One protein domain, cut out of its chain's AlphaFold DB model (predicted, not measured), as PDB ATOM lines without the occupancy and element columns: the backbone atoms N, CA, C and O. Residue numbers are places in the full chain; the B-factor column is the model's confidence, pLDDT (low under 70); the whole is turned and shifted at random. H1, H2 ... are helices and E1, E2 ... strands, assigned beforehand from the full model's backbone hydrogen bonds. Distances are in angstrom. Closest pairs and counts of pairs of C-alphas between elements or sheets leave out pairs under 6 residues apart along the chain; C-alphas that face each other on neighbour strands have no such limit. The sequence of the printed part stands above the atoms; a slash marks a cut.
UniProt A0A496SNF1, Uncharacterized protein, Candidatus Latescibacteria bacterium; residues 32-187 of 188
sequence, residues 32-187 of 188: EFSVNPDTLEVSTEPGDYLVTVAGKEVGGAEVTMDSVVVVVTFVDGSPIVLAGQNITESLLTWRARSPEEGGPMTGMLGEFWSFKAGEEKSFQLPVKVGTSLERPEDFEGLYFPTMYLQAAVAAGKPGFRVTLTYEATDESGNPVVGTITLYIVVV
ATOM      1  N   GLU A  32     119.286 171.814 133.841       98.19
ATOM      2  CA  GLU A  32     118.467 172.217 134.983       98.19
ATOM      3  C   GLU A  32     117.688 171.002 135.494       98.19
ATOM      4  O   GLU A  32     117.157 170.220 134.706       98.19
ATOM      5  N   PHE A  33     117.619 170.842 136.815       98.19
ATOM      6  CA  PHE A  33     116.922 169.733 137.462       98.19
ATOM      7  C   PHE A  33     115.907 170.242 138.481       98.19
ATOM      8  O   PHE A  33     116.131 171.243 139.163       98.19
ATOM      9  N   SER A  34     114.807 169.509 138.618       97.69
ATOM     10  CA  SER A  34     113.790 169.712 139.646       97.69
ATOM     11  C   SER A  34     113.409 168.380 140.288       97.69
ATOM     12  O   SER A  34     113.554 167.315 139.685       97.69
ATOM     13  N   VAL A  35     112.955 168.447 141.536       98.00
ATOM     14  CA  VAL A  35     112.611 167.292 142.369       98.00
ATOM     15  C   VAL A  35     111.238 167.563 142.978       98.00
ATOM     16  O   VAL A  35     111.007 168.659 143.486       98.00
ATOM     17  N   ASN A  36     110.313 166.609 142.879       97.62
ATOM     18  CA  ASN A  36     108.941 166.753 143.358       97.62
ATOM     19  C   ASN A  36     108.449 165.465 144.058       97.62
ATOM     20  O   ASN A  36     108.312 164.437 143.384       97.62
ATOM     21  N   PRO A  37     108.153 165.499 145.371       97.19
ATOM     22  CA  PRO A  37     108.404 166.625 146.274       97.19
ATOM     23  C   PRO A  37     109.915 166.845 146.474       97.19
ATOM     24  O   PRO A  37     110.689 165.891 146.465       97.19
ATOM     25  N   ASP A  38     110.340 168.096 146.658       91.19
ATOM     26  CA  ASP A  38     111.731 168.442 147.000       91.19
ATOM     27  C   ASP A  38     112.088 168.040 148.446       91.19
ATOM     28  O   ASP A  38     113.242 167.728 148.756       91.19
ATOM     29  N   THR A  39     111.064 167.987 149.301       97.00
ATOM     30  CA  THR A  39     111.074 167.445 150.658       97.00
ATOM     31  C   THR A  39     110.109 166.267 150.752       97.00
ATOM     32  O   THR A  39     108.894 166.445 150.797       97.00
ATOM     33  N   LEU A  40     110.646 165.050 150.791       97.94
ATOM     34  CA  LEU A  40     109.876 163.834 151.021       97.94
ATOM     35  C   LEU A  40     109.705 163.597 152.528       97.94
ATOM     36  O   LEU A  40     110.686 163.366 153.235       97.94
ATOM     37  N   GLU A  41     108.468 163.608 153.014       97.56
ATOM     38  CA  GLU A  41     108.141 163.190 154.380       97.56
ATOM     39  C   GLU A  41     108.066 161.656 154.466       97.56
ATOM     40  O   GLU A  41     107.392 161.014 153.659       97.56
ATOM     41  N   VAL A  42     108.759 161.063 155.443       97.12
ATOM     42  CA  VAL A  42     108.801 159.609 155.672       97.12
ATOM     43  C   VAL A  42     108.565 159.260 157.142       97.12
ATOM     44  O   VAL A  42     109.096 159.910 158.040       97.12
ATOM     45  N   SER A  43     107.796 158.204 157.399       94.56
ATOM     46  CA  SER A  43     107.635 157.629 158.741       94.56
ATOM     47  C   SER A  43     108.853 156.785 159.139       94.56
ATOM     48  O   SER A  43     109.563 156.253 158.286       94.56
ATOM     49  N   THR A  44     109.063 156.597 160.446       94.12
ATOM     50  CA  THR A  44     109.980 155.564 160.976       94.12
ATOM     51  C   THR A  44     109.473 154.127 160.770       94.12
ATOM     52  O   THR A  44     110.220 153.174 161.006       94.12
ATOM     53  N   GLU A  45     108.223 153.960 160.331       95.06
ATOM     54  CA  GLU A  45     107.643 152.682 159.917       95.06
ATOM     55  C   GLU A  45     108.015 152.333 158.459       95.06
ATOM     56  O   GLU A  45     108.229 153.234 157.643       95.06
ATOM     57  N   PRO A  46     108.091 151.037 158.091       96.94
ATOM     58  CA  PRO A  46     108.348 150.623 156.713       96.94
ATOM     59  C   PRO A  46     107.309 151.166 155.729       96.94
ATOM     60  O   PRO A  46     106.110 151.135 156.003       96.94
ATOM     61  N   GLY A  47     107.763 151.605 154.558       97.06
ATOM     62  CA  GLY A  47     106.898 152.197 153.543       97.06
ATOM     63  C   GLY A  47     107.591 152.389 152.199       97.06
ATOM     64  O   GLY A  47     108.814 152.530 152.120       97.06
ATOM     65  N   ASP A  48     106.780 152.398 151.145       97.69
ATOM     66  CA  ASP A  48     107.176 152.713 149.776       97.69
ATOM     67  C   ASP A  48     106.755 154.151 149.444       97.69
ATOM     68  O   ASP A  48     105.604 154.541 149.649       97.69
ATOM     69  N   TYR A  49     107.694 154.930 148.918       97.75
ATOM     70  CA  TYR A  49     107.545 156.340 148.581       97.75
ATOM     71  C   TYR A  49     108.075 156.590 147.164       97.75
ATOM     72  O   TYR A  49     108.859 155.804 146.625       97.75
ATOM     73  N   LEU A  50     107.667 157.702 146.553       97.06
ATOM     74  CA  LEU A  50     108.035 158.033 145.180       97.06
ATOM     75  C   LEU A  50     108.370 159.517 145.052       97.06
ATOM     76  O   LEU A  50     107.619 160.370 145.520       97.06
ATOM     77  N   VAL A  51     109.479 159.811 144.381       97.81
ATOM     78  CA  VAL A  51     109.907 161.170 144.044       97.81
ATOM     79  C   VAL A  51     110.028 161.265 142.531       97.81
ATOM     80  O   VAL A  51     110.657 160.423 141.901       97.81
ATOM     81  N   THR A  52     109.443 162.293 141.924       98.25
ATOM     82  CA  THR A  52     109.692 162.596 140.511       98.25
ATOM     83  C   THR A  52     110.899 163.513 140.419       98.25
ATOM     84  O   THR A  52     110.874 164.620 140.952       98.25
ATOM     85  N   VAL A  53     111.944 163.071 139.729       98.25
ATOM     86  CA  VAL A  53     113.047 163.936 139.305       98.25
ATOM     87  C   VAL A  53     112.814 164.270 137.839       98.25
ATOM     88  O   VAL A  53     112.509 163.380 137.047       98.25
ATOM     89  N   ALA A  54     112.939 165.538 137.465       98.38
ATOM     90  CA  ALA A  54     112.895 165.970 136.072       98.38
ATOM     91  C   ALA A  54     114.167 166.745 135.733       98.38
ATOM     92  O   ALA A  54     114.614 167.575 136.526       98.38
ATOM     93  N   GLY A  55     114.738 166.457 134.567       98.31
ATOM     94  CA  GLY A  55     115.931 167.109 134.039       98.31
ATOM     95  C   GLY A  55     115.654 167.715 132.670       98.31
ATOM     96  O   GLY A  55     114.848 167.182 131.902       98.31
ATOM     97  N   LYS A  56     116.316 168.829 132.369       98.38
ATOM     98  CA  LYS A  56     116.187 169.535 131.097       98.38
ATOM     99  C   LYS A  56     117.518 170.108 130.632       98.38
ATOM    100  O   LYS A  56     118.213 170.749 131.416       98.38
ATOM    101  N   GLU A  57     117.809 169.976 129.344       98.50
ATOM    102  CA  GLU A  57     118.837 170.763 128.662       98.50
ATOM    103  C   GLU A  57     118.252 172.127 128.237       98.50
ATOM    104  O   GLU A  57     117.200 172.205 127.597       98.50
ATOM    105  N   VAL A  58     118.893 173.221 128.656       97.81
ATOM    106  CA  VAL A  58     118.437 174.609 128.436       97.81
ATOM    107  C   VAL A  58     119.486 175.501 127.760       97.81
ATOM    108  O   VAL A  58     119.216 176.674 127.503       97.81
ATOM    109  N   GLY A  59     120.688 174.980 127.521       96.06
ATOM    110  CA  GLY A  59     121.818 175.672 126.904       96.06
ATOM    111  C   GLY A  59     121.870 175.559 125.378       96.06
ATOM    112  O   GLY A  59     122.502 176.391 124.726       96.06
ATOM    113  N   GLY A  60     121.161 174.583 124.803       96.44
ATOM    114  CA  GLY A  60     121.030 174.362 123.363       96.44
ATOM    115  C   GLY A  60     122.124 173.488 122.745       96.44
ATOM    116  O   GLY A  60     122.277 173.521 121.526       96.44
ATOM    117  N   ALA A  61     122.869 172.733 123.555       97.56
ATOM    118  CA  ALA A  61     123.923 171.808 123.127       97.56
ATOM    119  C   ALA A  61     123.711 170.431 123.778       97.56
ATOM    120  O   ALA A  61     123.191 170.356 124.889       97.56
ATOM    121  N   GLU A  62     124.109 169.342 123.116       98.19
ATOM    122  CA  GLU A  62     124.091 168.009 123.742       98.19
ATOM    123  C   GLU A  62     125.077 167.956 124.924       98.19
ATOM    124  O   GLU A  62     126.192 168.469 124.825       98.19
ATOM    125  N   VAL A  63     124.668 167.346 126.043       98.56
ATOM    126  CA  VAL A  63     125.457 167.203 127.279       98.56
ATOM    127  C   VAL A  63     125.480 165.741 127.703       98.56
ATOM    128  O   VAL A  63     124.429 165.112 127.801       98.56
ATOM    129  N   THR A  64     126.660 165.211 128.024       98.38
ATOM    130  CA  THR A  64     126.819 163.856 128.575       98.38
ATOM    131  C   THR A  64     127.619 163.896 129.874       98.38
ATOM    132  O   THR A  64     128.618 164.603 129.972       98.38
ATOM    133  N   MET A  65     127.163 163.161 130.890       97.94
ATOM    134  CA  MET A  65     127.821 163.054 132.190       97.94
ATOM    135  C   MET A  65     129.114 162.235 132.091       97.94
ATOM    136  O   MET A  65     129.150 161.165 131.486       97.94
ATOM    137  N   ASP A  66     130.169 162.736 132.729       97.69
ATOM    138  CA  ASP A  66     131.475 162.082 132.851       97.69
ATOM    139  C   ASP A  66     131.611 161.381 134.208       97.69
ATOM    140  O   ASP A  66     132.196 160.300 134.323       97.69
ATOM    141  N   SER A  67     131.077 161.999 135.267       97.81
ATOM    142  CA  SER A  67     130.982 161.361 136.573       97.81
ATOM    143  C   SER A  67     129.854 161.917 137.432       97.81
ATOM    144  O   SER A  67     129.452 163.074 137.317       97.81
ATOM    145  N   VAL A  68     129.368 161.078 138.342       97.81
ATOM    146  CA  VAL A  68     128.397 161.447 139.366       97.81
ATOM    147  C   VAL A  68     128.904 161.001 140.731       97.81
ATOM    148  O   VAL A  68     129.402 159.889 140.889       97.81
ATOM    149  N   VAL A  69     128.752 161.859 141.737       97.00
ATOM    150  CA  VAL A  69     128.963 161.534 143.151       97.00
ATOM    151  C   VAL A  69     127.661 161.791 143.891       97.00
ATOM    152  O   VAL A  69     127.135 162.898 143.828       97.00
ATOM    153  N   VAL A  70     127.160 160.801 144.625       95.69
ATOM    154  CA  VAL A  70     126.037 160.994 145.547       95.69
ATOM    155  C   VAL A  70     126.524 160.826 146.977       95.69
ATOM    156  O   VAL A  70     127.315 159.929 147.263       95.69
ATOM    157  N   VAL A  71     126.049 161.696 147.864       96.56
ATOM    158  CA  VAL A  71     126.353 161.701 149.298       96.56
ATOM    159  C   VAL A  71     125.053 161.871 150.078       96.56
ATOM    160  O   VAL A  71     124.276 162.786 149.788       96.56
ATOM    161  N   VAL A  72     124.832 161.034 151.096       96.56
ATOM    162  CA  VAL A  72     123.741 161.210 152.067       96.56
ATOM    163  C   VAL A  72     124.287 161.647 153.424       96.56
ATOM    164  O   VAL A  72     125.099 160.961 154.049       96.56
ATOM    165  N   THR A  73     123.803 162.788 153.896       97.06
ATOM    166  CA  THR A  73     124.106 163.387 155.204       97.06
ATOM    167  C   THR A  73     122.817 163.614 155.989       97.06
ATOM    168  O   THR A  73     121.720 163.385 155.479       97.06
ATOM    169  N   PHE A  74     122.914 164.084 157.233       96.38
ATOM    170  CA  PHE A  74     121.773 164.750 157.865       96.38
ATOM    171  C   PHE A  74     121.434 166.062 157.131       96.38
ATOM    172  O   PHE A  74     122.272 166.611 156.418       96.38
ATOM    173  N   VAL A  75     120.220 166.601 157.316       95.50
ATOM    174  CA  VAL A  75     119.768 167.852 156.650       95.50
ATOM    175  C   VAL A  75     120.742 169.030 156.822       95.50
ATOM    176  O   VAL A  75     120.917 169.822 155.899       95.50
ATOM    177  N   ASP A  76     121.419 169.125 157.968       93.44
ATOM    178  CA  ASP A  76     122.419 170.163 158.267       93.44
ATOM    179  C   ASP A  76     123.805 169.924 157.630       93.44
ATOM    180  O   ASP A  76     124.742 170.680 157.877       93.44
ATOM    181  N   GLY A  77     123.952 168.875 156.816       94.19
ATOM    182  CA  GLY A  77     125.201 168.485 156.163       94.19
ATOM    183  C   GLY A  77     126.168 167.691 157.047       94.19
ATOM    184  O   GLY A  77     127.231 167.305 156.563       94.19
ATOM    185  N   SER A  78     125.833 167.417 158.314       95.19
ATOM    186  CA  SER A  78     126.697 166.609 159.183       95.19
ATOM    187  C   SER A  78     126.680 165.117 158.795       95.19
ATOM    188  O   SER A  78     125.644 164.605 158.352       95.19
ATOM    189  N   PRO A  79     127.817 164.401 158.930       95.38
ATOM    190  CA  PRO A  79     127.898 162.980 158.608       95.38
ATOM    191  C   PRO A  79     127.078 162.134 159.587       95.38
ATOM    192  O   PRO A  79     126.966 162.443 160.776       95.38
ATOM    193  N   ILE A  80     126.535 161.030 159.082       93.38
ATOM    194  CA  ILE A  80     125.725 160.091 159.852       93.38
ATOM    195  C   ILE A  80     126.661 159.094 160.541       93.38
ATOM    196  O   ILE A  80     127.351 158.315 159.880       93.38
ATOM    197  N   VAL A  81     126.683 159.114 161.877       91.94
ATOM    198  CA  VAL A  81     127.518 158.223 162.698       91.94
ATOM    199  C   VAL A  81     126.636 157.235 163.458       91.94
ATOM    200  O   VAL A  81     125.891 157.640 164.348       91.94
ATOM    201  N   LEU A  82     126.748 155.941 163.146       88.31
ATOM    202  CA  LEU A  82     126.032 154.859 163.834       88.31
ATOM    203  C   LEU A  82     127.028 153.890 164.469       88.31
ATOM    204  O   LEU A  82     128.002 153.500 163.834       88.31
ATOM    205  N   ALA A  83     126.802 153.522 165.733       87.19
ATOM    206  CA  ALA A  83     127.680 152.632 166.508       87.19
ATOM    207  C   ALA A  83     129.184 153.017 166.489       87.19
ATOM    208  O   ALA A  83     130.052 152.168 166.673       87.19
ATOM    209  N   GLY A  84     129.500 154.303 166.281       88.38
ATOM    210  CA  GLY A  84     130.870 154.820 166.164       88.38
ATOM    211  C   GLY A  84     131.461 154.829 164.746       88.38
ATOM    212  O   GLY A  84     132.560 155.344 164.566       88.38
ATOM    213  N   GLN A  85     130.747 154.323 163.736       92.38
ATOM    214  CA  GLN A  85     131.162 154.331 162.329       92.38
ATOM    215  C   GLN A  85     130.509 155.484 161.555       92.38
ATOM    216  O   GLN A  85     129.297 155.681 161.637       92.38
ATOM    217  N   ASN A  86     131.299 156.211 160.757       94.06
ATOM    218  CA  ASN A  86     130.809 157.194 159.784       94.06
ATOM    219  C   ASN A  86     130.193 156.479 158.566       94.06
ATOM    220  O   ASN A  86     130.892 156.169 157.601       94.06
ATOM    221  N   ILE A  87     128.886 156.211 158.607       92.81
ATOM    222  CA  ILE A  87     128.205 155.497 157.520       92.81
ATOM    223  C   ILE A  87     127.923 156.382 156.301       92.81
ATOM    224  O   ILE A  87     127.765 155.842 155.207       92.81
ATOM    225  N   THR A  88     127.935 157.717 156.448       94.44
ATOM    226  CA  THR A  88     127.907 158.639 155.296       94.44
ATOM    227  C   THR A  88     129.048 158.329 154.336       94.44
ATOM    228  O   THR A  88     128.819 158.207 153.140       94.44
ATOM    229  N   GLU A  89     130.264 158.160 154.853       92.56
ATOM    230  CA  GLU A  89     131.455 157.890 154.044       92.56
ATOM    231  C   GLU A  89     131.512 156.439 153.553       92.56
ATOM    232  O   GLU A  89     131.811 156.202 152.386       92.56
ATOM    233  N   SER A  90     131.207 155.464 154.418       90.00
ATOM    234  CA  SER A  90     131.446 154.049 154.100       90.00
ATOM    235  C   SER A  90     130.312 153.334 153.362       90.00
ATOM    236  O   SER A  90     130.558 152.272 152.800       90.00
ATOM    237  N   LEU A  91     129.072 153.831 153.438       90.00
ATOM    238  CA  LEU A  91     127.879 153.148 152.906       90.00
ATOM    239  C   LEU A  91     126.947 154.069 152.109       90.00
ATOM    240  O   LEU A  91     126.275 153.603 151.194       90.00
ATOM    241  N   LEU A  92     126.886 155.358 152.453       92.50
ATOM    242  CA  LEU A  92     125.956 156.320 151.851       92.50
ATOM    243  C   LEU A  92     126.656 157.382 150.985       92.50
ATOM    244  O   LEU A  92     126.106 158.459 150.748       92.50
ATOM    245  N   THR A  93     127.860 157.066 150.510       94.38
ATOM    246  CA  THR A  93     128.564 157.801 149.460       94.38
ATOM    247  C   THR A  93     128.915 156.826 148.349       94.38
ATOM    248  O   THR A  93     129.543 155.800 148.602       94.38
ATOM    249  N   TRP A  94     128.538 157.146 147.116       93.56
ATOM    250  CA  TRP A  94     128.917 156.372 145.935       93.56
ATOM    251  C   TRP A  94     129.311 157.296 144.787       93.56
ATOM    252  O   TRP A  94     128.887 158.450 144.707       93.56
ATOM    253  N   ARG A  95     130.174 156.783 143.908       95.19
ATOM    254  CA  ARG A  95     130.657 157.479 142.718       95.19
ATOM    255  C   ARG A  95     130.478 156.569 141.515       95.19
ATOM    256  O   ARG A  95     130.863 155.409 141.585       95.19
ATOM    257  N   ALA A  96     129.960 157.134 140.435       96.12
ATOM    258  CA  ALA A  96     129.715 156.462 139.173       96.12
ATOM    259  C   ALA A  96     130.417 157.213 138.034       96.12
ATOM    260  O   ALA A  96     130.403 158.445 138.006       96.12
ATOM    261  N   ARG A  97     131.035 156.486 137.103       97.12
ATOM    262  CA  ARG A  97     131.564 156.991 135.819       97.12
ATOM    263  C   ARG A  97     130.808 156.436 134.610       97.12
ATOM    264  O   ARG A  97     131.122 156.772 133.474       97.12
ATOM    265  N   SER A  98     129.815 155.594 134.863       96.19
ATOM    266  CA  SER A  98     128.795 155.167 133.913       96.19
ATOM    267  C   SER A  98     127.478 154.939 134.673       96.19
ATOM    268  O   SER A  98     127.507 154.838 135.907       96.19
ATOM    269  N   PRO A  99     126.323 154.827 133.993       93.44
ATOM    270  CA  PRO A  99     125.045 154.543 134.648       93.44
ATOM    271  C   PRO A  99     125.065 153.286 135.526       93.44
ATOM    272  O   PRO A  99     124.499 153.274 136.617       93.44
ATOM    273  N   GLU A 100     125.747 152.236 135.068       91.62
ATOM    274  CA  GLU A 100     125.793 150.916 135.702       91.62
ATOM    275  C   GLU A 100     126.555 150.943 137.037       91.62
ATOM    276  O   GLU A 100     126.182 150.241 137.975       91.62
ATOM    277  N   GLU A 101     127.558 151.819 137.168       90.69
ATOM    278  CA  GLU A 101     128.252 152.101 138.436       90.69
ATOM    279  C   GLU A 101     127.382 152.904 139.434       90.69
ATOM    280  O   GLU A 101     127.796 153.163 140.564       90.69
ATOM    281  N   GLY A 102     126.160 153.288 139.044       80.12
ATOM    282  CA  GLY A 102     125.232 154.157 139.771       80.12
ATOM    283  C   GLY A 102     124.750 153.696 141.152       80.12
ATOM    284  O   GLY A 102     124.079 154.466 141.847       80.12
ATOM    285  N   GLY A 103     125.071 152.470 141.572       85.75
ATOM    286  CA  GLY A 103     124.745 151.925 142.892       85.75
ATOM    287  C   GLY A 103     123.227 151.822 143.134       85.75
ATOM    288  O   GLY A 103     122.572 150.978 142.525       85.75
ATOM    289  N   PRO A 104     122.632 152.605 144.055       85.38
ATOM    290  CA  PRO A 104     121.176 152.701 144.225       85.38
ATOM    291  C   PRO A 104     120.473 153.616 143.216       85.38
ATOM    292  O   PRO A 104     119.249 153.671 143.218       85.38
ATOM    293  N   MET A 105     121.212 154.320 142.354       88.19
ATOM    294  CA  MET A 105     120.657 155.303 141.413       88.19
ATOM    295  C   MET A 105     120.765 154.876 139.944       88.19
ATOM    296  O   MET A 105     120.496 155.696 139.071       88.19
ATOM    297  N   THR A 106     121.149 153.628 139.655       91.56
ATOM    298  CA  THR A 106     121.422 153.125 138.295       91.56
ATOM    299  C   THR A 106     120.299 153.421 137.297       91.56
ATOM    300  O   THR A 106     120.584 153.966 136.235       91.56
ATOM    301  N   GLY A 107     119.027 153.181 137.644       93.19
ATOM    302  CA  GLY A 107     117.896 153.511 136.764       93.19
ATOM    303  C   GLY A 107     117.775 155.011 136.454       93.19
ATOM    304  O   GLY A 107     117.655 155.399 135.293       93.19
ATOM    305  N   MET A 108     117.894 155.872 137.473       95.06
ATOM    306  CA  MET A 108     117.834 157.331 137.295       95.06
ATOM    307  C   MET A 108     119.027 157.859 136.490       95.06
ATOM    308  O   MET A 108     118.891 158.778 135.684       95.06
ATOM    309  N   LEU A 109     120.207 157.280 136.711       95.50
ATOM    310  CA  LEU A 109     121.416 157.633 135.982       95.50
ATOM    311  C   LEU A 109     121.363 157.144 134.536       95.50
ATOM    312  O   LEU A 109     121.813 157.878 133.671       95.50
ATOM    313  N   GLY A 110     120.752 155.993 134.250       96.38
ATOM    314  CA  GLY A 110     120.499 155.538 132.881       96.38
ATOM    315  C   GLY A 110     119.621 156.510 132.089       96.38
ATOM    316  O   GLY A 110     119.924 156.807 130.936       96.38
ATOM    317  N   GLU A 111     118.586 157.066 132.724       97.62
ATOM    318  CA  GLU A 111     117.714 158.072 132.106       97.62
ATOM    319  C   GLU A 111     118.458 159.397 131.843       97.62
ATOM    320  O   GLU A 111     118.381 159.954 130.744       97.62
ATOM    321  N   PHE A 112     119.207 159.898 132.832       97.62
ATOM    322  CA  PHE A 112     119.799 161.245 132.810       97.62
ATOM    323  C   PHE A 112     121.273 161.325 132.383       97.62
ATOM    324  O   PHE A 112     121.826 162.424 132.389       97.62
ATOM    325  N   TRP A 113     121.932 160.222 132.004       98.12
ATOM    326  CA  TRP A 113     123.369 160.248 131.679       98.12
ATOM    327  C   TRP A 113     123.724 161.164 130.505       98.12
ATOM    328  O   TRP A 113     124.830 161.688 130.431       98.12
ATOM    329  N   SER A 114     122.797 161.340 129.568       98.19
ATOM    330  CA  SER A 114     122.967 162.183 128.391       98.19
ATOM    331  C   SER A 114     121.660 162.899 128.076       98.19
ATOM    332  O   SER A 114     120.583 162.317 128.236       98.19
ATOM    333  N   PHE A 115     121.754 164.149 127.635       98.62
ATOM    334  CA  PHE A 115     120.642 164.963 127.160       98.62
ATOM    335  C   PHE A 115     121.001 165.587 125.820       98.62
ATOM    336  O   PHE A 115     122.032 166.250 125.700       98.62
ATOM    337  N   LYS A 116     120.112 165.461 124.840       98.50
ATOM    338  CA  LYS A 116     120.197 166.231 123.595       98.50
ATOM    339  C   LYS A 116     119.853 167.697 123.846       98.50
ATOM    340  O   LYS A 116     119.148 168.023 124.800       98.50
ATOM    341  N   ALA A 117     120.291 168.571 122.943       97.75
ATOM    342  CA  ALA A 117     119.942 169.989 122.964       97.75
ATOM    343  C   ALA A 117     118.419 170.200 123.111       97.75
ATOM    344  O   ALA A 117     117.636 169.735 122.277       97.75
ATOM    345  N   GLY A 118     118.002 170.904 124.167       97.44
ATOM    346  CA  GLY A 118     116.591 171.155 124.482       97.44
ATOM    347  C   GLY A 118     115.768 169.954 124.979       97.44
ATOM    348  O   GLY A 118     114.546 170.080 125.073       97.44
ATOM    349  N   GLU A 119     116.377 168.797 125.261       98.56
ATOM    350  CA  GLU A 119     115.665 167.594 125.712       98.56
ATOM    351  C   GLU A 119     115.148 167.731 127.154       98.56
ATOM    352  O   GLU A 119     115.830 168.256 128.034       98.56
ATOM    353  N   GLU A 120     113.939 167.221 127.399       98.56
ATOM    354  CA  GLU A 120     113.305 167.121 128.716       98.56
ATOM    355  C   GLU A 120     113.066 165.648 129.056       98.56
ATOM    356  O   GLU A 120     112.544 164.894 128.232       98.56
ATOM    357  N   LYS A 121     113.424 165.243 130.279       98.44
ATOM    358  CA  LYS A 121     113.278 163.870 130.782       98.44
ATOM    359  C   LYS A 121     112.722 163.856 132.198       98.44
ATOM    360  O   LYS A 121     112.930 164.794 132.969       98.44
ATOM    361  N   SER A 122     112.075 162.758 132.577       98.19
ATOM    362  CA  SER A 122     111.562 162.554 133.935       98.19
ATOM    363  C   SER A 122     111.750 161.116 134.392       98.19
ATOM    364  O   SER A 122     111.372 160.194 133.673       98.19
ATOM    365  N   PHE A 123     112.233 160.935 135.617       98.19
ATOM    366  CA  PHE A 123     112.403 159.639 136.255       98.19
ATOM    367  C   PHE A 123     111.607 159.586 137.560       98.19
ATOM    368  O   PHE A 123     111.647 160.518 138.369       98.19
ATOM    369  N   GLN A 124     110.891 158.485 137.782       97.88
ATOM    370  CA  GLN A 124     110.247 158.201 139.061       97.88
ATOM    371  C   GLN A 124     111.237 157.439 139.941       97.88
ATOM    372  O   GLN A 124     111.437 156.246 139.758       97.88
ATOM    373  N   LEU A 125     111.868 158.141 140.879       96.94
ATOM    374  CA  LEU A 125     112.811 157.585 141.840       96.94
ATOM    375  C   LEU A 125     112.049 156.919 142.996       96.94
ATOM    376  O   LEU A 125     111.440 157.636 143.801       96.94
ATOM    377  N   PRO A 126     112.074 155.578 143.125       96.69
ATOM    378  CA  PRO A 126     111.501 154.919 144.284       96.69
ATOM    379  C   PRO A 126     112.392 155.148 145.509       96.69
ATOM    380  O   PRO A 126     113.622 155.041 145.454       96.69
ATOM    381  N   VAL A 127     111.751 155.435 146.638       96.88
ATOM    382  CA  VAL A 127     112.393 155.548 147.948       96.88
ATOM    383  C   VAL A 127     111.704 154.564 148.887       96.88
ATOM    384  O   VAL A 127     110.481 154.553 148.991       96.88
ATOM    385  N   LYS A 128     112.472 153.710 149.564       97.00
ATOM    386  CA  LYS A 128     111.940 152.658 150.440       97.00
ATOM    387  C   LYS A 128     112.486 152.799 151.848       97.00
ATOM    388  O   LYS A 128     113.699 152.782 152.041       97.00
ATOM    389  N   VAL A 129     111.588 152.844 152.826       97.25
ATOM    390  CA  VAL A 129     111.917 152.630 154.236       97.25
ATOM    391  C   VAL A 129     111.664 151.158 154.562       97.25
ATOM    392  O   VAL A 129     110.575 150.647 154.304       97.25
ATOM    393  N   GLY A 130     112.656 150.456 155.110       96.94
ATOM    394  CA  GLY A 130     112.566 149.014 155.368       96.94
ATOM    395  C   GLY A 130     113.299 148.564 156.629       96.94
ATOM    396  O   GLY A 130     114.129 149.279 157.174       96.94
ATOM    397  N   THR A 131     112.980 147.369 157.130       95.62
ATOM    398  CA  THR A 131     113.537 146.851 158.395       95.62
ATOM    399  C   THR A 131     114.912 146.195 158.255       95.62
ATOM    400  O   THR A 131     115.607 146.032 159.255       95.62
ATOM    401  N   SER A 132     115.316 145.816 157.038       94.31
ATOM    402  CA  SER A 132     116.656 145.289 156.765       94.31
ATOM    403  C   SER A 132     117.700 146.406 156.853       94.31
ATOM    404  O   SER A 132     117.434 147.532 156.431       94.31
ATOM    405  N   LEU A 133     118.896 146.090 157.355       88.88
ATOM    406  CA  LEU A 133     120.064 146.973 157.249       88.88
ATOM    407  C   LEU A 133     120.658 146.977 155.837       88.88
ATOM    408  O   LEU A 133     121.237 147.975 155.417       88.88
ATOM    409  N   GLU A 134     120.495 145.877 155.109       89.06
ATOM    410  CA  GLU A 134     120.959 145.712 153.735       89.06
ATOM    411  C   GLU A 134     119.845 146.099 152.756       89.06
ATOM    412  O   GLU A 134     118.676 145.747 152.953       89.06
ATOM    413  N   ARG A 135     120.214 146.822 151.692       89.94
ATOM    414  CA  ARG A 135     119.325 147.134 150.567       89.94
ATOM    415  C   ARG A 135     118.944 145.830 149.845       89.94
ATOM    416  O   ARG A 135     119.855 145.061 149.542       89.94
ATOM    417  N   PRO A 136     117.663 145.599 149.498       90.88
ATOM    418  CA  PRO A 136     117.274 144.465 148.657       90.88
ATOM    419  C   PRO A 136     118.021 144.476 147.314       90.88
ATOM    420  O   PRO A 136     118.182 145.540 146.718       90.88
ATOM    421  N   GLU A 137     118.464 143.311 146.838       85.31
ATOM    422  CA  GLU A 137     119.298 143.204 145.628       85.31
ATOM    423  C   GLU A 137     118.591 143.767 144.382       85.31
ATOM    424  O   GLU A 137     119.173 144.583 143.672       85.31
ATOM    425  N   ASP A 138     117.307 143.440 144.202       85.38
ATOM    426  CA  ASP A 138     116.471 143.881 143.072       85.38
ATOM    427  C   ASP A 138     115.870 145.300 143.238       85.38
ATOM    428  O   ASP A 138     114.899 145.649 142.563       85.38
ATOM    429  N   PHE A 139     116.365 146.126 144.174       90.50
ATOM    430  CA  PHE A 139     115.809 147.462 144.431       90.50
ATOM    431  C   PHE A 139     116.662 148.597 143.848       90.50
ATOM    432  O   PHE A 139     117.617 149.087 144.462       90.50
ATOM    433  N   GLU A 140     116.245 149.070 142.673       88.50
ATOM    434  CA  GLU A 140     116.809 150.224 141.962       88.50
ATOM    435  C   GLU A 140     116.266 151.559 142.504       88.50
ATOM    436  O   GLU A 140     115.527 152.286 141.839       88.50
ATOM    437  N   GLY A 141     116.615 151.881 143.750       92.69
ATOM    438  CA  GLY A 141     116.238 153.146 144.371       92.69
ATOM    439  C   GLY A 141     116.940 153.432 145.690       92.69
ATOM    440  O   GLY A 141     117.773 152.660 146.177       92.69
ATOM    441  N   LEU A 142     116.557 154.547 146.314       94.31
ATOM    442  CA  LEU A 142     117.084 154.948 147.618       94.31
ATOM    443  C   LEU A 142     116.443 154.114 148.731       94.31
ATOM    444  O   LEU A 142     115.243 154.206 148.984       94.31
ATOM    445  N   TYR A 143     117.251 153.310 149.416       94.62
ATOM    446  CA  TYR A 143     116.800 152.466 150.518       94.62
ATOM    447  C   TYR A 143     117.308 152.989 151.861       94.62
ATOM    448  O   TYR A 143     118.509 153.185 152.045       94.62
ATOM    449  N   PHE A 144     116.391 153.165 152.810       94.50
ATOM    450  CA  PHE A 144     116.679 153.614 154.163       94.50
ATOM    451  C   PHE A 144     116.220 152.569 155.191       94.50
ATOM    452  O   PHE A 144     115.017 152.373 155.386       94.50
ATOM    453  N   PRO A 145     117.153 151.920 155.906       94.94
ATOM    454  CA  PRO A 145     116.824 151.146 157.095       94.94
ATOM    455  C   PRO A 145     116.070 151.995 158.130       94.94
ATOM    456  O   PRO A 145     116.514 153.094 158.471       94.94
ATOM    457  N   THR A 146     114.982 151.477 158.708       95.19
ATOM    458  CA  THR A 146     114.214 152.146 159.784       95.19
ATOM    459  C   THR A 146     115.106 152.553 160.959       95.19
ATOM    460  O   THR A 146     114.924 153.622 161.539       95.19
ATOM    461  N   MET A 147     116.133 151.750 161.259       93.12
ATOM    462  CA  MET A 147     117.152 152.045 162.270       93.12
ATOM    463  C   MET A 147     117.868 153.385 162.025       93.12
ATOM    464  O   MET A 147     118.216 154.074 162.982       93.12
ATOM    465  N   TYR A 148     118.080 153.783 160.766       93.12
ATOM    466  CA  TYR A 148     118.752 155.043 160.439       93.12
ATOM    467  C   TYR A 148     117.828 156.229 160.740       93.12
ATOM    468  O   TYR A 148     118.268 157.208 161.342       93.12
ATOM    469  N   LEU A 149     116.538 156.125 160.396       94.62
ATOM    470  CA  LEU A 149     115.521 157.135 160.714       94.62
ATOM    471  C   LEU A 149     115.348 157.281 162.232       94.62
ATOM    472  O   LEU A 149     115.357 158.391 162.757       94.62
ATOM    473  N   GLN A 150     115.267 156.160 162.953       92.38
ATOM    474  CA  GLN A 150     115.192 156.142 164.417       92.38
ATOM    475  C   GLN A 150     116.429 156.784 165.064       92.38
ATOM    476  O   GLN A 150     116.297 157.543 166.024       92.38
ATOM    477  N   ALA A 151     117.625 156.541 164.521       90.81
ATOM    478  CA  ALA A 151     118.849 157.189 164.981       90.81
ATOM    479  C   ALA A 151     118.874 158.699 164.680       90.81
ATOM    480  O   ALA A 151     119.359 159.465 165.512       90.81
ATOM    481  N   ALA A 152     118.318 159.145 163.545       93.00
ATOM    482  CA  ALA A 152     118.154 160.568 163.243       93.00
ATOM    483  C   ALA A 152     117.259 161.254 164.291       93.00
ATOM    484  O   ALA A 152     117.683 162.235 164.904       93.00
ATOM    485  N   VAL A 153     116.085 160.677 164.578       93.62
ATOM    486  CA  VAL A 153     115.151 161.167 165.609       93.62
ATOM    487  C   VAL A 153     115.814 161.195 166.990       93.62
ATOM    488  O   VAL A 153     115.772 162.218 167.672       93.62
ATOM    489  N   ALA A 154     116.498 160.117 167.390       91.31
ATOM    490  CA  ALA A 154     117.207 160.045 168.671       91.31
ATOM    491  C   ALA A 154     118.355 161.070 168.795       91.31
ATOM    492  O   ALA A 154     118.661 161.525 169.896       91.31
ATOM    493  N   ALA A 155     118.969 161.461 167.673       90.00
ATOM    494  CA  ALA A 155     119.991 162.504 167.598       90.00
ATOM    495  C   ALA A 155     119.418 163.931 167.439       90.00
ATOM    496  O   ALA A 155     120.189 164.879 167.277       90.00
ATOM    497  N   GLY A 156     118.089 164.102 167.450       93.25
ATOM    498  CA  GLY A 156     117.430 165.394 167.225       93.25
ATOM    499  C   GLY A 156     117.613 165.946 165.806       93.25
ATOM    500  O   GLY A 156     117.516 167.155 165.597       93.25
ATOM    501  N   LYS A 157     117.920 165.082 164.831       95.19
ATOM    502  CA  LYS A 157     118.071 165.440 163.417       95.19
ATOM    503  C   LYS A 157     116.720 165.284 162.709       95.19
ATOM    504  O   LYS A 157     116.084 164.245 162.872       95.19
ATOM    505  N   PRO A 158     116.300 166.245 161.866       94.25
ATOM    506  CA  PRO A 158     115.005 166.185 161.183       94.25
ATOM    507  C   PRO A 158     114.955 165.145 160.051       94.25
ATOM    508  O   PRO A 158     113.901 164.941 159.464       94.25
ATOM    509  N   GLY A 159     116.081 164.511 159.710       95.81
ATOM    510  CA  GLY A 159     116.190 163.541 158.625       95.81
ATOM    511  C   GLY A 159     117.460 163.747 157.806       95.81
ATOM    512  O   GLY A 159     118.483 164.196 158.335       95.81
ATOM    513  N   PHE A 160     117.383 163.446 156.513       97.62
ATOM    514  CA  PHE A 160     118.523 163.325 155.612       97.62
ATOM    515  C   PHE A 160     118.492 164.320 154.454       97.62
ATOM    516  O   PHE A 160     117.434 164.760 154.001       97.62
ATOM    517  N   ARG A 161     119.679 164.622 153.930       97.62
ATOM    518  CA  ARG A 161     119.882 165.300 152.653       97.62
ATOM    519  C   ARG A 161     120.630 164.357 151.720       97.62
ATOM    520  O   ARG A 161     121.764 163.980 152.005       97.62
ATOM    521  N   VAL A 162     120.018 164.023 150.592       96.94
ATOM    522  CA  VAL A 162     120.658 163.306 149.485       96.94
ATOM    523  C   VAL A 162     121.138 164.357 148.490       96.94
ATOM    524  O   VAL A 162     120.330 165.111 147.949       96.94
ATOM    525  N   THR A 163     122.449 164.442 148.276       97.12
ATOM    526  CA  THR A 163     123.054 165.376 147.316       97.12
ATOM    527  C   THR A 163     123.741 164.587 146.220       97.12
ATOM    528  O   THR A 163     124.676 163.845 146.502       97.12
ATOM    529  N   LEU A 164     123.293 164.767 144.982       96.81
ATOM    530  CA  LEU A 164     123.951 164.277 143.779       96.81
ATOM    531  C   LEU A 164     124.699 165.445 143.140       96.81
ATOM    532  O   LEU A 164     124.092 166.472 142.854       96.81
ATOM    533  N   THR A 165     125.992 165.283 142.891       97.81
ATOM    534  CA  THR A 165     126.826 166.206 142.112       97.81
ATOM    535  C   THR A 165     127.229 165.509 140.824       97.81
ATOM    536  O   THR A 165     127.710 164.379 140.888       97.81
ATOM    537  N   TYR A 166     127.062 166.166 139.679       97.56
ATOM    538  CA  TYR A 166     127.528 165.653 138.390       97.56
ATOM    539  C   TYR A 166     128.603 166.561 137.787       97.56
ATOM    540  O   TYR A 166     128.533 167.789 137.882       97.56
ATOM    541  N   GLU A 167     129.572 165.924 137.142       98.31
ATOM    542  CA  GLU A 167     130.506 166.516 136.192       98.31
ATOM    543  C   GLU A 167     130.138 165.963 134.812       98.31
ATOM    544  O   GLU A 167     129.915 164.760 134.661       98.31
ATOM    545  N   ALA A 168     130.011 166.841 133.827       98.06
ATOM    546  CA  ALA A 168     129.572 166.527 132.476       98.06
ATOM    547  C   ALA A 168     130.309 167.402 131.458       98.06
ATOM    548  O   ALA A 168     130.853 168.454 131.803       98.06
ATOM    549  N   THR A 169     130.253 167.003 130.193       98.12
ATOM    550  CA  THR A 169     130.866 167.713 129.072       98.12
ATOM    551  C   THR A 169     129.827 167.900 127.966       98.12
ATOM    552  O   THR A 169     129.050 166.986 127.674       98.12
ATOM    553  N   ASP A 170     129.775 169.096 127.372       98.00
ATOM    554  CA  ASP A 170     128.936 169.364 126.197       98.00
ATOM    555  C   ASP A 170     129.609 168.937 124.878       98.00
ATOM    556  O   ASP A 170     130.812 168.673 124.830       98.00
ATOM    557  N   GLU A 171     128.855 168.885 123.778       95.75
ATOM    558  CA  GLU A 171     129.372 168.490 122.453       95.75
ATOM    559  C   GLU A 171     130.537 169.360 121.929       95.75
ATOM    560  O   GLU A 171     131.270 168.947 121.029       95.75
ATOM    561  N   SER A 172     130.725 170.563 122.484       95.12
ATOM    562  CA  SER A 172     131.833 171.472 122.164       95.12
ATOM    563  C   SER A 172     133.046 171.301 123.088       95.12
ATOM    564  O   SER A 172     134.072 171.951 122.869       95.12
ATOM    565  N   GLY A 173     132.966 170.420 124.088       95.44
ATOM    566  CA  GLY A 173     134.017 170.174 125.073       95.44
ATOM    567  C   GLY A 173     134.007 171.139 126.263       95.44
ATOM    568  O   GLY A 173     135.007 171.212 126.980       95.44
ATOM    569  N   ASN A 174     132.929 171.901 126.480       96.56
ATOM    570  CA  ASN A 174     132.810 172.767 127.653       96.56
ATOM    571  C   ASN A 174     132.361 171.949 128.880       96.56
ATOM    572  O   ASN A 174     131.457 171.119 128.757       96.56
ATOM    573  N   PRO A 175     132.926 172.202 130.074       97.50
ATOM    574  CA  PRO A 175     132.503 171.530 131.296       97.50
ATOM    575  C   PRO A 175     131.153 172.066 131.791       97.50
ATOM    576  O   PRO A 175     130.966 173.273 131.954       97.50
ATOM    577  N   VAL A 176     130.247 171.151 132.120       98.00
ATOM    578  CA  VAL A 176     128.937 171.405 132.723       98.00
ATOM    579  C   VAL A 176     128.908 170.716 134.087       98.00
ATOM    580  O   VAL A 176     129.074 169.506 134.192       98.00
ATOM    581  N   VAL A 177     128.708 171.481 135.159       97.62
ATOM    582  CA  VAL A 177     128.713 170.964 136.539       97.62
ATOM    583  C   VAL A 177     127.455 171.436 137.249       97.62
ATOM    584  O   VAL A 177     127.058 172.595 137.110       97.62
ATOM    585  N   GLY A 178     126.835 170.561 138.034       97.75
ATOM    586  CA  GLY A 178     125.656 170.920 138.812       97.75
ATOM    587  C   GLY A 178     125.349 169.942 139.933       97.75
ATOM    588  O   GLY A 178     126.065 168.966 140.164       97.75
ATOM    589  N   THR A 179     124.281 170.247 140.671       97.25
ATOM    590  CA  THR A 179     123.837 169.438 141.809       97.25
ATOM    591  C   THR A 179     122.324 169.271 141.822       97.25
ATOM    592  O   THR A 179     121.585 170.200 141.507       97.25
ATOM    593  N   ILE A 180     121.875 168.089 142.235       96.50
ATOM    594  CA  ILE A 180     120.483 167.767 142.550       96.50
ATOM    595  C   ILE A 180     120.433 167.496 144.055       96.50
ATOM    596  O   ILE A 180     121.295 166.799 144.594       96.50
ATOM    597  N   THR A 181     119.458 168.062 144.764       97.00
ATOM    598  CA  THR A 181     119.253 167.805 146.197       97.00
ATOM    599  C   THR A 181     117.829 167.317 146.434       97.00
ATOM    600  O   THR A 181     116.885 167.927 145.943       97.00
ATOM    601  N   LEU A 182     117.695 166.244 147.213       96.94
ATOM    602  CA  LEU A 182     116.439 165.747 147.772       96.94
ATOM    603  C   LEU A 182     116.556 165.763 149.300       96.94
ATOM    604  O   LEU A 182     117.537 165.258 149.857       96.94
ATOM    605  N   TYR A 183     115.557 166.318 149.979       97.81
ATOM    606  CA  TYR A 183     115.428 166.228 151.431       97.81
ATOM    607  C   TYR A 183     114.477 165.092 151.800       97.81
ATOM    608  O   TYR A 183     113.441 164.911 151.168       97.81
ATOM    609  N   ILE A 184     114.834 164.325 152.826       97.38
ATOM    610  CA  ILE A 184     114.024 163.226 153.360       97.38
ATOM    611  C   ILE A 184     113.819 163.518 154.842       97.38
ATOM    612  O   ILE A 184     114.738 163.338 155.641       97.38
ATOM    613  N   VAL A 185     112.646 164.030 155.196       97.00
ATOM    614  CA  VAL A 185     112.311 164.485 156.550       97.00
ATOM    615  C   VAL A 185     111.552 163.387 157.280       97.00
ATOM    616  O   VAL A 185     110.587 162.836 156.757       97.00
ATOM    617  N   VAL A 186     111.994 163.061 158.493       96.56
ATOM    618  CA  VAL A 186     111.355 162.036 159.319       96.56
ATOM    619  C   VAL A 186     110.191 162.658 160.077       96.56
ATOM    620  O   VAL A 186     110.388 163.571 160.880       96.56
ATOM    621  N   VAL A 187     108.989 162.138 159.842       93.31
ATOM    622  CA  VAL A 187     107.777 162.474 160.596       93.31
ATOM    623  C   VAL A 187     107.466 161.361 161.602       93.31
ATOM    624  O   VAL A 187     107.714 160.180 161.341       93.31
TER     625      VAL A 187
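AT A GLANCE: This is residues 32 to 187 of the 188 residues of an uncharacterized protein of Candidatus Latescibacteria bacterium (UniProt A0A496SNF1). Two twisted sheets face each other along one long axis, like a stretched barrel that is open along one side. The sheets come together where E1 of one runs on into E2 of the other; on the open side, E5 and E7 stay apart, with H2 and H3 near one end of the gap, while H4 lies across one end of the body. The printed part has 156 residues, with the order E1 E2 E3 E4 H1 E5 H2 H3 E6 E7 H4 E8 E9 along the chain, and its class is mixed, helices and strands. The sheets, both mixed, run E2 E9 E8 E4 E5 and E1 E3 E6 E7. The whole is compact, with a radius of gyration of the C-alphas of 15.9 A, yet elongated, spanning 50 by 29 by 27 A.

IN THESE COORDINATES: E1, residues 32 to 36, begins at C-alpha 32 (118.467, 172.217, 134.983) and runs on into E2, residues 39 to 43, at 32 degrees. E3, residues 47 to 57, is 33.3 A long. E4, residues 63 to 74, is 30.9 A long and bends by 70 degrees at residue 66. Then come H1, residues 87 to 90, E5, residues 93 to 96, H2, residues 99 to 102, and H3, residues 106 to 112. E6, residues 120 to 130, is 32.2 A long. E7, residues 142 to 145, leads directly to H4, residues 146 to 154, 12.3 A long. E8, residues 159 to 170, is 35.3 A long, and E9, residues 175 to 187, 39.4 A long, ends at C-alpha 187 (107.777, 162.474, 160.596).

HOW THE PARTS SIT: E8 and E9 form a hairpin, with N 164 and O 180 2.9 A apart. E2 is parallel to E9, with N 185 and O 40 at 2.9 A. E4 is antiparallel to E8, with N 71 and O 163 at 2.9 A, and to E5, with N 70 and O 94 at 2.9 A. In the other sheet, curled like part of a barrel, E3 is antiparallel to E1, with N 34 and O 54 at 2.9 A, and to E6, with N 51 and O 125 at 3.0 A; E7 is parallel to E6, with N 144 and O 128 at 2.8 A. The closest C-alphas of E1 and E9, Phe 33 and Ile 180, are 6.5 A apart. H3 is on this curled sheet, over E6 and along the strands, at a height over the sheet of 8.5 A. H2 and H3 touch, the C-alphas of Pro 99 and Leu 109 being closest at 4.9 A. H4 is on the larger sheet at a height of 7.2 A, across the strands and only just over E9, with 3 of its C-alphas on it. H1 only grazes the larger sheet. In H3 and H4 every O i to N i+4 pair is within hydrogen-bond range; H1 and H2 are too short for such a pair.

THE WHOLE: The C-alphas farthest apart, those of Ala 154 and Ser 172, are 50.1 A apart. The printed part has no cut. The links E4 to H1 and E6 to E7 are long. The mean pLDDT of the printed part is 95.2, and no printed residue is under 70.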